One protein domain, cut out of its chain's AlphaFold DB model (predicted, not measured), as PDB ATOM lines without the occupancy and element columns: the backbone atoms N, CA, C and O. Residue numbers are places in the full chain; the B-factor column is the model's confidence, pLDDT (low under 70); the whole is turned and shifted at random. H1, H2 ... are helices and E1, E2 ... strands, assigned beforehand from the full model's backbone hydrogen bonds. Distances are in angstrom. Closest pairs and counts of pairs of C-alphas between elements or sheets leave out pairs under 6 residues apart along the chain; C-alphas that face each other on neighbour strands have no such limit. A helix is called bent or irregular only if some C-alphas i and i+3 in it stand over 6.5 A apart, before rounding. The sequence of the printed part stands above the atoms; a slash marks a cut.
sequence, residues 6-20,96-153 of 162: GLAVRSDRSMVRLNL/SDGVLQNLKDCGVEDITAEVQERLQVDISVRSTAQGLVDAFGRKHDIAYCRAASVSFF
ATOM      1  N   GLY A   6       9.733  45.164 -45.661       90.62
ATOM      2  CA  GLY A   6      10.428  46.001 -46.629       90.62
ATOM      3  C   GLY A   6      10.816  47.337 -46.010       90.62
ATOM      4  O   GLY A   6       9.977  48.013 -45.411       90.62
ATOM      5  N   LEU A   7      12.078  47.724 -46.168       90.75
ATOM      6  CA  LEU A   7      12.624  49.010 -45.743       90.75
ATOM      7  C   LEU A   7      13.364  49.642 -46.929       90.75
ATOM      8  O   LEU A   7      14.131  48.962 -47.609       90.75
ATOM      9  N   ALA A   8      13.160  50.933 -47.168       90.88
ATOM     10  CA  ALA A   8      13.969  51.721 -48.092       90.88
ATOM     11  C   ALA A   8      14.936  52.603 -47.307       90.88
ATOM     12  O   ALA A   8      14.548  53.235 -46.328       90.88
ATOM     13  N   VAL A   9      16.188  52.655 -47.752       89.12
ATOM     14  CA  VAL A   9      17.229  53.525 -47.199       89.12
ATOM     15  C   VAL A   9      17.467  54.660 -48.179       89.12
ATOM     16  O   VAL A   9      17.770  54.409 -49.349       89.12
ATOM     17  N   ARG A  10      17.360  55.900 -47.705       89.62
ATOM     18  CA  ARG A  10      17.589  57.102 -48.511       89.62
ATOM     19  C   ARG A  10      19.021  57.622 -48.378       89.62
ATOM     20  O   ARG A  10      19.839  57.128 -47.597       89.62
ATOM     21  N   SER A  11      19.355  58.620 -49.186       87.44
ATOM     22  CA  SER A  11      20.699  59.167 -49.332       87.44
ATOM     23  C   SER A  11      21.203  59.875 -48.079       87.44
ATOM     24  O   SER A  11      22.396  59.760 -47.776       87.44
ATOM     25  N   ASP A  12      20.281  60.489 -47.341       88.56
ATOM     26  CA  ASP A  12      20.424  61.083 -46.008       88.56
ATOM     27  C   ASP A  12      20.476  60.045 -44.871       88.56
ATOM     28  O   ASP A  12      20.554  60.412 -43.702       88.56
ATOM     29  N   ARG A  13      20.470  58.748 -45.211       82.44
ATOM     30  CA  ARG A  13      20.417  57.601 -44.292       82.44
ATOM     31  C   ARG A  13      19.106  57.470 -43.518       82.44
ATOM     32  O   ARG A  13      19.051  56.647 -42.605       82.44
ATOM     33  N   SER A  14      18.062  58.220 -43.865       87.44
ATOM     34  CA  SER A  14      16.725  57.961 -43.336       87.44
ATOM     35  C   SER A  14      16.206  56.616 -43.851       87.44
ATOM     36  O   SER A  14      16.537  56.177 -44.959       87.44
ATOM     37  N   MET A  15      15.416  55.937 -43.021       88.19
ATOM     38  CA  MET A  15      14.789  54.668 -43.372       88.19
ATOM     39  C   MET A  15      13.276  54.809 -43.392       88.19
ATOM     40  O   MET A  15      12.674  55.339 -42.461       88.19
ATOM     41  N   VAL A  16      12.664  54.300 -44.456       88.81
ATOM     42  CA  VAL A  16      11.216  54.317 -44.655       88.81
ATOM     43  C   VAL A  16      10.714  52.883 -44.681       88.81
ATOM     44  O   VAL A  16      11.196  52.055 -45.455       88.81
ATOM     45  N   ARG A  17       9.729  52.578 -43.836       89.44
ATOM     46  CA  ARG A  17       9.039  51.287 -43.862       89.44
ATOM     47  C   ARG A  17       8.079  51.236 -45.050       89.44
ATOM     48  O   ARG A  17       7.230  52.108 -45.183       89.44
ATOM     49  N   LEU A  18       8.203  50.198 -45.878       90.06
ATOM     50  CA  LEU A  18       7.468  50.082 -47.142       90.06
ATOM     51  C   LEU A  18       6.123  49.365 -47.004       90.06
ATOM     52  O   LEU A  18       5.160  49.746 -47.656       90.06
ATOM     53  N   ASN A  19       6.040  48.346 -46.145       87.81
ATOM     54  CA  ASN A  19       4.796  47.639 -45.851       87.81
ATOM     55  C   ASN A  19       4.323  47.951 -44.429       87.81
ATOM     56  O   ASN A  19       4.936  47.538 -43.439       87.81
ATOM     57  N   LEU A  20       3.227  48.701 -44.325       80.12
ATOM     58  CA  LEU A  20       2.707  49.201 -43.049       80.12
ATOM     59  C   LEU A  20       1.975  48.120 -42.251       80.12
ATOM     60  O   LEU A  20       2.105  48.070 -41.026       80.12
ATOM     61  N   SER A  96      13.211  38.822 -43.760       88.00
ATOM     62  CA  SER A  96      12.289  37.711 -43.534       88.00
ATOM     63  C   SER A  96      11.710  37.755 -42.119       88.00
ATOM     64  O   SER A  96      12.295  38.337 -41.208       88.00
ATOM     65  N   ASP A  97      10.578  37.084 -41.931       83.62
ATOM     66  CA  ASP A  97       9.895  36.990 -40.637       83.62
ATOM     67  C   ASP A  97      10.792  36.396 -39.535       83.62
ATOM     68  O   ASP A  97      10.848  36.921 -38.431       83.62
ATOM     69  N   GLY A  98      11.598  35.377 -39.861       82.69
ATOM     70  CA  GLY A  98      12.538  34.778 -38.906       82.69
ATOM     71  C   GLY A  98      13.601  35.755 -38.394       82.69
ATOM     72  O   GLY A  98      13.932  35.739 -37.215       82.69
ATOM     73  N   VAL A  99      14.097  36.665 -39.243       83.25
ATOM     74  CA  VAL A  99      15.032  37.716 -38.799       83.25
ATOM     75  C   VAL A  99      14.333  38.693 -37.853       83.25
ATOM     76  O   VAL A  99      14.907  39.089 -36.840       83.25
ATOM     77  N   LEU A 100      13.087  39.065 -38.159       84.94
ATOM     78  CA  LEU A 100      12.296  39.959 -37.311       84.94
ATOM     79  C   LEU A 100      11.987  39.319 -35.955       84.94
ATOM     80  O   LEU A 100      12.085  40.000 -34.938       84.94
ATOM     81  N   GLN A 101      11.635  38.032 -35.937       82.19
ATOM     82  CA  GLN A 101      11.346  37.295 -34.711       82.19
ATOM     83  C   GLN A 101      12.589  37.198 -33.825       82.19
ATOM     84  O   GLN A 101      12.532  37.607 -32.671       82.19
ATOM     85  N   ASN A 102      13.737  36.806 -34.386       83.31
ATOM     86  CA  ASN A 102      14.991  36.736 -33.633       83.31
ATOM     87  C   ASN A 102      15.359  38.084 -32.998       83.31
ATOM     88  O   ASN A 102      15.841  38.135 -31.869       83.31
ATOM     89  N   LEU A 103      15.133  39.190 -33.715       83.12
ATOM     90  CA  LEU A 103      15.365  40.537 -33.192       83.12
ATOM     91  C   LEU A 103      14.434  40.879 -32.025       83.12
ATOM     92  O   LEU A 103      14.906  41.393 -31.009       83.12
ATOM     93  N   LYS A 104      13.141  40.564 -32.148       83.75
ATOM     94  CA  LYS A 104      12.163  40.749 -31.066       83.75
ATOM     95  C   LYS A 104      12.521  39.919 -29.836       83.75
ATOM     96  O   LYS A 104      12.494  40.450 -28.731       83.75
ATOM     97  N   ASP A 105      12.927  38.666 -30.025       80.75
ATOM     98  CA  ASP A 105      13.330  37.768 -28.936       80.75
ATOM     99  C   ASP A 105      14.584  38.281 -28.205       80.75
ATOM    100  O   ASP A 105      14.765  38.049 -27.012       80.75
ATOM    101  N   CYS A 106      15.426  39.059 -28.894       78.00
ATOM    102  CA  CYS A 106      16.559  39.770 -28.300       78.00
ATOM    103  C   CYS A 106      16.185  41.095 -27.607       78.00
ATOM    104  O   CYS A 106      17.088  41.840 -27.218       78.00
ATOM    105  N   GLY A 107      14.897  41.433 -27.504       80.00
ATOM    106  CA  GLY A 107      14.416  42.686 -26.916       80.00
ATOM    107  C   GLY A 107      14.616  43.919 -27.803       80.00
ATOM    108  O   GLY A 107      14.681  45.033 -27.289       80.00
ATOM    109  N   VAL A 108      14.759  43.755 -29.123       82.12
ATOM    110  CA  VAL A 108      14.825  44.900 -30.043       82.12
ATOM    111  C   VAL A 108      13.420  45.416 -30.325       82.12
ATOM    112  O   VAL A 108      12.646  44.775 -31.035       82.12
ATOM    113  N   GLU A 109      13.115  46.600 -29.796       80.56
ATOM    114  CA  GLU A 109      11.832  47.278 -30.011       80.56
ATOM    115  C   GLU A 109      11.779  47.980 -31.377       80.56
ATOM    116  O   GLU A 109      10.837  47.778 -32.148       80.56
ATOM    117  N   ASP A 110      12.823  48.744 -31.724       85.06
ATOM    118  CA  ASP A 110      12.924  49.434 -33.013       85.06
ATOM    119  C   ASP A 110      13.885  48.721 -33.973       85.06
ATOM    120  O   ASP A 110      15.086  48.987 -34.051       85.06
ATOM    121  N   ILE A 111      13.310  47.810 -34.756       82.69
ATOM    122  CA  ILE A 111      14.011  47.069 -35.809       82.69
ATOM    123  C   ILE A 111      14.605  48.014 -36.867       82.69
ATOM    124  O   ILE A 111      15.640  47.705 -37.454       82.69
ATOM    125  N   THR A 112      13.962  49.152 -37.138       84.31
ATOM    126  CA  THR A 112      14.423  50.092 -38.170       84.31
ATOM    127  C   THR A 112      15.709  50.768 -37.717       84.31
ATOM    128  O   THR A 112      16.687  50.759 -38.463       84.31
ATOM    129  N   ALA A 113      15.731  51.276 -36.483       83.94
ATOM    130  CA  ALA A 113      16.920  51.880 -35.885       83.94
ATOM    131  C   ALA A 113      18.083  50.879 -35.793       83.94
ATOM    132  O   ALA A 113      19.211  51.188 -36.173       83.94
ATOM    133  N   GLU A 114      17.792  49.645 -35.378       83.19
ATOM    134  CA  GLU A 114      18.775  48.567 -35.250       83.19
ATOM    135  C   GLU A 114      19.414  48.182 -36.604       83.19
ATOM    136  O   GLU A 114      20.608  47.874 -36.687       83.19
ATOM    137  N   VAL A 115      18.632  48.190 -37.689       82.56
ATOM    138  CA  VAL A 115      19.150  47.986 -39.051       82.56
ATOM    139  C   VAL A 115      19.967  49.203 -39.489       82.56
ATOM    140  O   VAL A 115      21.061  49.035 -40.025       82.56
ATOM    141  N   GLN A 116      19.480  50.419 -39.225       82.19
ATOM    142  CA  GLN A 116      20.154  51.665 -39.589       82.19
ATOM    143  C   GLN A 116      21.548  51.778 -38.962       82.19
ATOM    144  O   GLN A 116      22.488  52.166 -39.653       82.19
ATOM    145  N   GLU A 117      21.693  51.428 -37.682       80.81
ATOM    146  CA  GLU A 117      22.972  51.437 -36.964       80.81
ATOM    147  C   GLU A 117      23.989  50.503 -37.629       80.81
ATOM    148  O   GLU A 117      25.126  50.891 -37.899       80.81
ATOM    149  N   ARG A 118      23.567  49.282 -37.971       74.25
ATOM    150  CA  ARG A 118      24.466  48.278 -38.550       74.25
ATOM    151  C   ARG A 118      24.868  48.567 -39.989       74.25
ATOM    152  O   ARG A 118      25.988  48.249 -40.373       74.25
ATOM    153  N   LEU A 119      24.005  49.223 -40.763       75.12
ATOM    154  CA  LEU A 119      24.325  49.652 -42.129       75.12
ATOM    155  C   LEU A 119      25.432  50.717 -42.195       75.12
ATOM    156  O   LEU A 119      25.967  50.961 -43.275       75.12
ATOM    157  N   GLN A 120      25.789  51.368 -41.081       70.75
ATOM    158  CA  GLN A 120      26.823  52.412 -41.078       70.75
ATOM    159  C   GLN A 120      28.242  51.874 -41.304       70.75
ATOM    160  O   GLN A 120      29.145  52.663 -41.586       70.75
ATOM    161  N   VAL A 121      28.444  50.561 -41.169       63.91
ATOM    162  CA  VAL A 121      29.773  49.938 -41.087       63.91
ATOM    163  C   VAL A 121      30.280  49.419 -42.444       63.91
ATOM    164  O   VAL A 121      31.473  49.164 -42.588       63.91
ATOM    165  N   ASP A 122      29.429  49.301 -43.469       57.59
ATOM    166  CA  ASP A 122      29.731  48.429 -44.609       57.59
ATOM    167  C   ASP A 122      30.068  49.094 -45.957       57.59
ATOM    168  O   ASP A 122      29.595  50.167 -46.324       57.59
ATOM    169  N   ILE A 123      30.901  48.370 -46.721       59.78
ATOM    170  CA  ILE A 123      31.592  48.803 -47.948       59.78
ATOM    171  C   ILE A 123      30.961  48.170 -49.218       59.78
ATOM    172  O   ILE A 123      31.115  48.699 -50.317       59.78
ATOM    173  N   SER A 124      30.220  47.050 -49.099       67.88
ATOM    174  CA  SER A 124      29.546  46.365 -50.225       67.88
ATOM    175  C   SER A 124      28.210  45.711 -49.834       67.88
ATOM    176  O   SER A 124      28.055  45.233 -48.715       67.88
ATOM    177  N   VAL A 125      27.256  45.594 -50.768       66.56
ATOM    178  CA  VAL A 125      25.895  45.068 -50.500       66.56
ATOM    179  C   VAL A 125      25.895  43.650 -49.907       66.56
ATOM    180  O   VAL A 125      25.148  43.373 -48.971       66.56
ATOM    181  N   ARG A 126      26.741  42.740 -50.416       69.50
ATOM    182  CA  ARG A 126      26.799  41.349 -49.920       69.50
ATOM    183  C   ARG A 126      27.435  41.244 -48.541       69.50
ATOM    184  O   ARG A 126      26.907  40.524 -47.701       69.50
ATOM    185  N   SER A 127      28.540  41.957 -48.308       67.69
ATOM    186  CA  SER A 127      29.168  41.985 -46.982       67.69
ATOM    187  C   SER A 127      28.223  42.592 -45.948       67.69
ATOM    188  O   SER A 127      28.115  42.050 -44.858       67.69
ATOM    189  N   THR A 128      27.457  43.616 -46.342       69.25
ATOM    190  CA  THR A 128      26.430  44.240 -45.497       69.25
ATOM    191  C   THR A 128      25.335  43.257 -45.108       69.25
ATOM    192  O   THR A 128      25.001  43.111 -43.935       69.25
ATOM    193  N   ALA A 129      24.777  42.544 -46.090       72.31
ATOM    194  CA  ALA A 129      23.721  41.574 -45.837       72.31
ATOM    195  C   ALA A 129      24.202  40.442 -44.914       72.31
ATOM    196  O   ALA A 129      23.509  40.096 -43.959       72.31
ATOM    197  N   GLN A 130      25.401  39.904 -45.160       75.69
ATOM    198  CA  GLN A 130      25.964  38.847 -44.322       75.69
ATOM    199  C   GLN A 130      26.321  39.361 -42.921       75.69
ATOM    200  O   GLN A 130      25.986  38.715 -41.936       75.69
ATOM    201  N   GLY A 131      26.923  40.548 -42.819       75.12
ATOM    202  CA  GLY A 131      27.264  41.182 -41.547       75.12
ATOM    203  C   GLY A 131      26.038  41.437 -40.673       75.12
ATOM    204  O   GLY A 131      26.083  41.182 -39.468       75.12
ATOM    205  N   LEU A 132      24.921  41.856 -41.279       75.25
ATOM    206  CA  LEU A 132      23.627  41.985 -40.607       75.25
ATOM    207  C   LEU A 132      23.136  40.639 -40.069       75.25
ATOM    208  O   LEU A 132      22.848  40.533 -38.877       75.25
ATOM    209  N   VAL A 133      23.081  39.607 -40.918       80.25
ATOM    210  CA  VAL A 133      22.630  38.263 -40.519       80.25
ATOM    211  C   VAL A 133      23.501  37.699 -39.396       80.25
ATOM    212  O   VAL A 133      22.968  37.239 -38.388       80.25
ATOM    213  N   ASP A 134      24.824  37.797 -39.518       81.94
ATOM    214  CA  ASP A 134      25.761  37.295 -38.514       81.94
ATOM    215  C   ASP A 134      25.640  38.060 -37.191       81.94
ATOM    216  O   ASP A 134      25.749  37.479 -36.111       81.94
ATOM    217  N   ALA A 135      25.421  39.377 -37.248       76.94
ATOM    218  CA  ALA A 135      25.224  40.186 -36.052       76.94
ATOM    219  C   ALA A 135      23.910  39.842 -35.341       76.94
ATOM    220  O   ALA A 135      23.902  39.738 -34.112       76.94
ATOM    221  N   PHE A 136      22.828  39.622 -36.093       79.44
ATOM    222  CA  PHE A 136      21.554  39.168 -35.538       79.44
ATOM    223  C   PHE A 136      21.670  37.763 -34.940       79.44
ATOM    224  O   PHE A 136      21.217  37.550 -33.817       79.44
ATOM    225  N   GLY A 137      22.339  36.839 -35.637       79.50
ATOM    226  CA  GLY A 137      22.612  35.487 -35.145       79.50
ATOM    227  C   GLY A 137      23.389  35.505 -33.829       79.50
ATOM    228  O   GLY A 137      22.934  34.939 -32.842       79.50
ATOM    229  N   ARG A 138      24.489  36.267 -33.756       80.75
ATOM    230  CA  ARG A 138      25.261  36.418 -32.510       80.75
ATOM    231  C   ARG A 138      24.439  37.017 -31.370       80.75
ATOM    232  O   ARG A 138      24.583  36.581 -30.232       80.75
ATOM    233  N   LYS A 139      23.607  38.027 -31.644       78.19
ATOM    234  CA  LYS A 139      22.754  38.651 -30.619       78.19
ATOM    235  C   LYS A 139      21.752  37.636 -30.057       78.19
ATOM    236  O   LYS A 139      21.618  37.541 -28.839       78.19
ATOM    237  N   HIS A 140      21.149  36.839 -30.937       77.38
ATOM    238  CA  HIS A 140      20.242  35.754 -30.572       77.38
ATOM    239  C   HIS A 140      20.943  34.654 -29.762       77.38
ATOM    240  O   HIS A 140      20.476  34.295 -28.682       77.38
ATOM    241  N   ASP A 141      22.113  34.193 -30.210       78.06
ATOM    242  CA  ASP A 141      22.911  33.197 -29.489       78.06
ATOM    243  C   ASP A 141      23.293  33.683 -28.084       78.06
ATOM    244  O   ASP A 141      23.193  32.934 -27.113       78.06
ATOM    245  N   ILE A 142      23.695  34.951 -27.942       76.50
ATOM    246  CA  ILE A 142      24.027  35.547 -26.641       76.50
ATOM    247  C   ILE A 142      22.796  35.596 -25.730       76.50
ATOM    248  O   ILE A 142      22.916  35.262 -24.550       76.50
ATOM    249  N   ALA A 143      21.638  36.012 -26.247       73.12
ATOM    250  CA  ALA A 143      20.402  36.090 -25.473       73.12
ATOM    251  C   ALA A 143      19.988  34.707 -24.947       73.12
ATOM    252  O   ALA A 143      19.733  34.546 -23.752       73.12
ATOM    253  N   TYR A 144      20.018  33.689 -25.809       69.88
ATOM    254  CA  TYR A 144      19.585  32.340 -25.456       69.88
ATOM    255  C   TYR A 144      20.590  31.607 -24.551       69.88
ATOM    256  O   TYR A 144      20.212  31.021 -23.535       69.88
ATOM    257  N   CYS A 145      21.892  31.698 -24.842       72.44
ATOM    258  CA  CYS A 145      22.930  31.065 -24.022       72.44
ATOM    259  C   CYS A 145      23.082  31.721 -22.639       72.44
ATOM    260  O   CYS A 145      23.437  31.037 -21.679       72.44
ATOM    261  N   ARG A 146      22.791  33.024 -22.497       59.09
ATOM    262  CA  ARG A 146      22.736  33.687 -21.180       59.09
ATOM    263  C   ARG A 146      21.450  33.380 -20.414       59.09
ATOM    264  O   ARG A 146      21.498  33.294 -19.193       59.09
ATOM    265  N   ALA A 147      20.321  33.175 -21.088       54.06
ATOM    266  CA  ALA A 147      19.094  32.734 -20.424       54.06
ATOM    267  C   ALA A 147      19.233  31.305 -19.856       54.06
ATOM    268  O   ALA A 147      18.780  31.031 -18.744       54.06
ATOM    269  N   ALA A 148      19.934  30.416 -20.571       49.78
ATOM    270  CA  ALA A 148      20.198  29.044 -20.132       49.78
ATOM    271  C   ALA A 148      21.149  28.940 -18.920       49.78
ATOM    272  O   ALA A 148      21.079  27.971 -18.164       49.78
ATOM    273  N   SER A 149      22.030  29.922 -18.698       46.31
ATOM    274  CA  SER A 149      22.935  29.909 -17.539       46.31
ATOM    275  C   SER A 149      22.273  30.383 -16.241       46.31
ATOM    276  O   SER A 149      22.718  29.996 -15.161       46.31
ATOM    277  N   VAL A 150      21.186  31.160 -16.320       49.25
ATOM    278  CA  VAL A 150      20.433  31.626 -15.141       49.25
ATOM    279  C   VAL A 150      19.438  30.567 -14.650       49.25
ATOM    280  O   VAL A 150      19.266  30.397 -13.445       49.25
ATOM    281  N   SER A 151      18.834  29.788 -15.552       42.62
ATOM    282  CA  SER A 151      17.878  28.731 -15.185       42.62
ATOM    283  C   SER A 151      18.525  27.490 -14.553       42.62
ATOM    284  O   SER A 151      17.850  26.758 -13.832       42.62
ATOM    285  N   PHE A 152      19.832  27.271 -14.740       38.94
ATOM    286  CA  PHE A 152      20.542  26.132 -14.141       38.94
ATOM    287  C   PHE A 152      21.012  26.377 -12.692       38.94
ATOM    288  O   PHE A 152      21.262  25.425 -11.957       38.94
ATOM    289  N   PHE A 153      21.106  27.635 -12.244       40.06
ATOM    290  CA  PHE A 153      21.587  27.974 -10.892       40.06
ATOM    291  C   PHE A 153      20.476  28.080  -9.829       40.06
ATOM    292  O   PHE A 153      20.776  28.217  -8.646       40.06
TER     293      PHE A 153
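This is residues 6 to 20 and 96 to 153 of the 162 residues of the protein "PPM-type phosphatase domain-containing protein" of Ancylostoma ceylanicum (UniProt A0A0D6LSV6). What shape do these atoms make? One long helix, H3, is the spine: two shorter helices, H1 and H2, pack on it, H2 at its residues 128 to 132 and H1 at its residues 133 to 140, and a small two-stranded hairpin, E1 and E2, sits near residues 112 to 119 of H2, away from H3. Residues 145 to 153, of which 145 to 151 belong to H3, stick out as a free arm. What is it built of, and how large is it? The 73 printed residues hold, in chain order, E1, E2, H1, H2 and H3, with an antiparallel sheet E1 - E2; the class is mostly helix. The whole is loose, with a radius of gyration of the C-alphas of 14.2 A, and elongated, spanning 49 by 29 by 18 A.

Where are the strands? E1 is residues 6 to 10, 13.3 A long, with C-alpha 6 at (10.428, 46.001, -46.629). E2 is residues 15 to 17, 6.7 A long. Where are the helices? H1 is residues 97 to 105, 12.2 A, and H2 is residues 111 to 121, 16.9 A, with C-alpha 111 at (14.011, 47.069, -35.809). H3 is residues 125 to 151, 39.7 A, and C-alpha 151 is at (17.878, 28.731, -15.185). Is any helix bent? No helix is bent or irregular, but H2 only just: C-alphas 118 and 121 are 6.1 A apart.

How do the strands pair? E1 and E2 form a hairpin, antiparallel at 152 degrees, with N 8 and O 16 2.8 A apart and N 16 and O 8 2.9 A apart, both within hydrogen-bond range. What is near the hairpin? The closest C-alphas of E2 and H2, Met 15 and Thr 112, are 6.9 A apart, while both strands are apart from H3. How do the helices stand? H1 touches H3 with H3's residues 133 to 140 alone, closest C-alphas Asn 102 and His 140 at 6.2 A, at a steep tilt of 42 degrees, the same way. H2 touches H3 with H3's residues 128 to 132 alone, closest C-alphas Arg 118 and Leu 132 at 6.7 A, at a steep tilt of 58 degrees, opposite ways. H1 and H2 are close but not clearly touching, closest C-alphas Leu 103 and Ile 111 at 7.2 A, about perpendicular at 83 degrees. Are the helix backbones complete? Every O i to N i+4 pair is within hydrogen-bond range in H1, against 4 of 7 in H2 and 22 of 23 in H3.

How far does it reach? The two C-alphas farthest apart, Ser 11 and Phe 153, are 49.5 A apart. Where is the cut? Residues 21 to 95 are not printed, and C-alphas 20 and 96 are 15.0 A apart across it; the links printed whole, E1 to E2, H1 to H2 and H2 to H3, are tight. Where is confidence low? Residues 121 to 128, 144 and 146 to 153 are under 70 in pLDDT, and the mean of the printed part is 76.3.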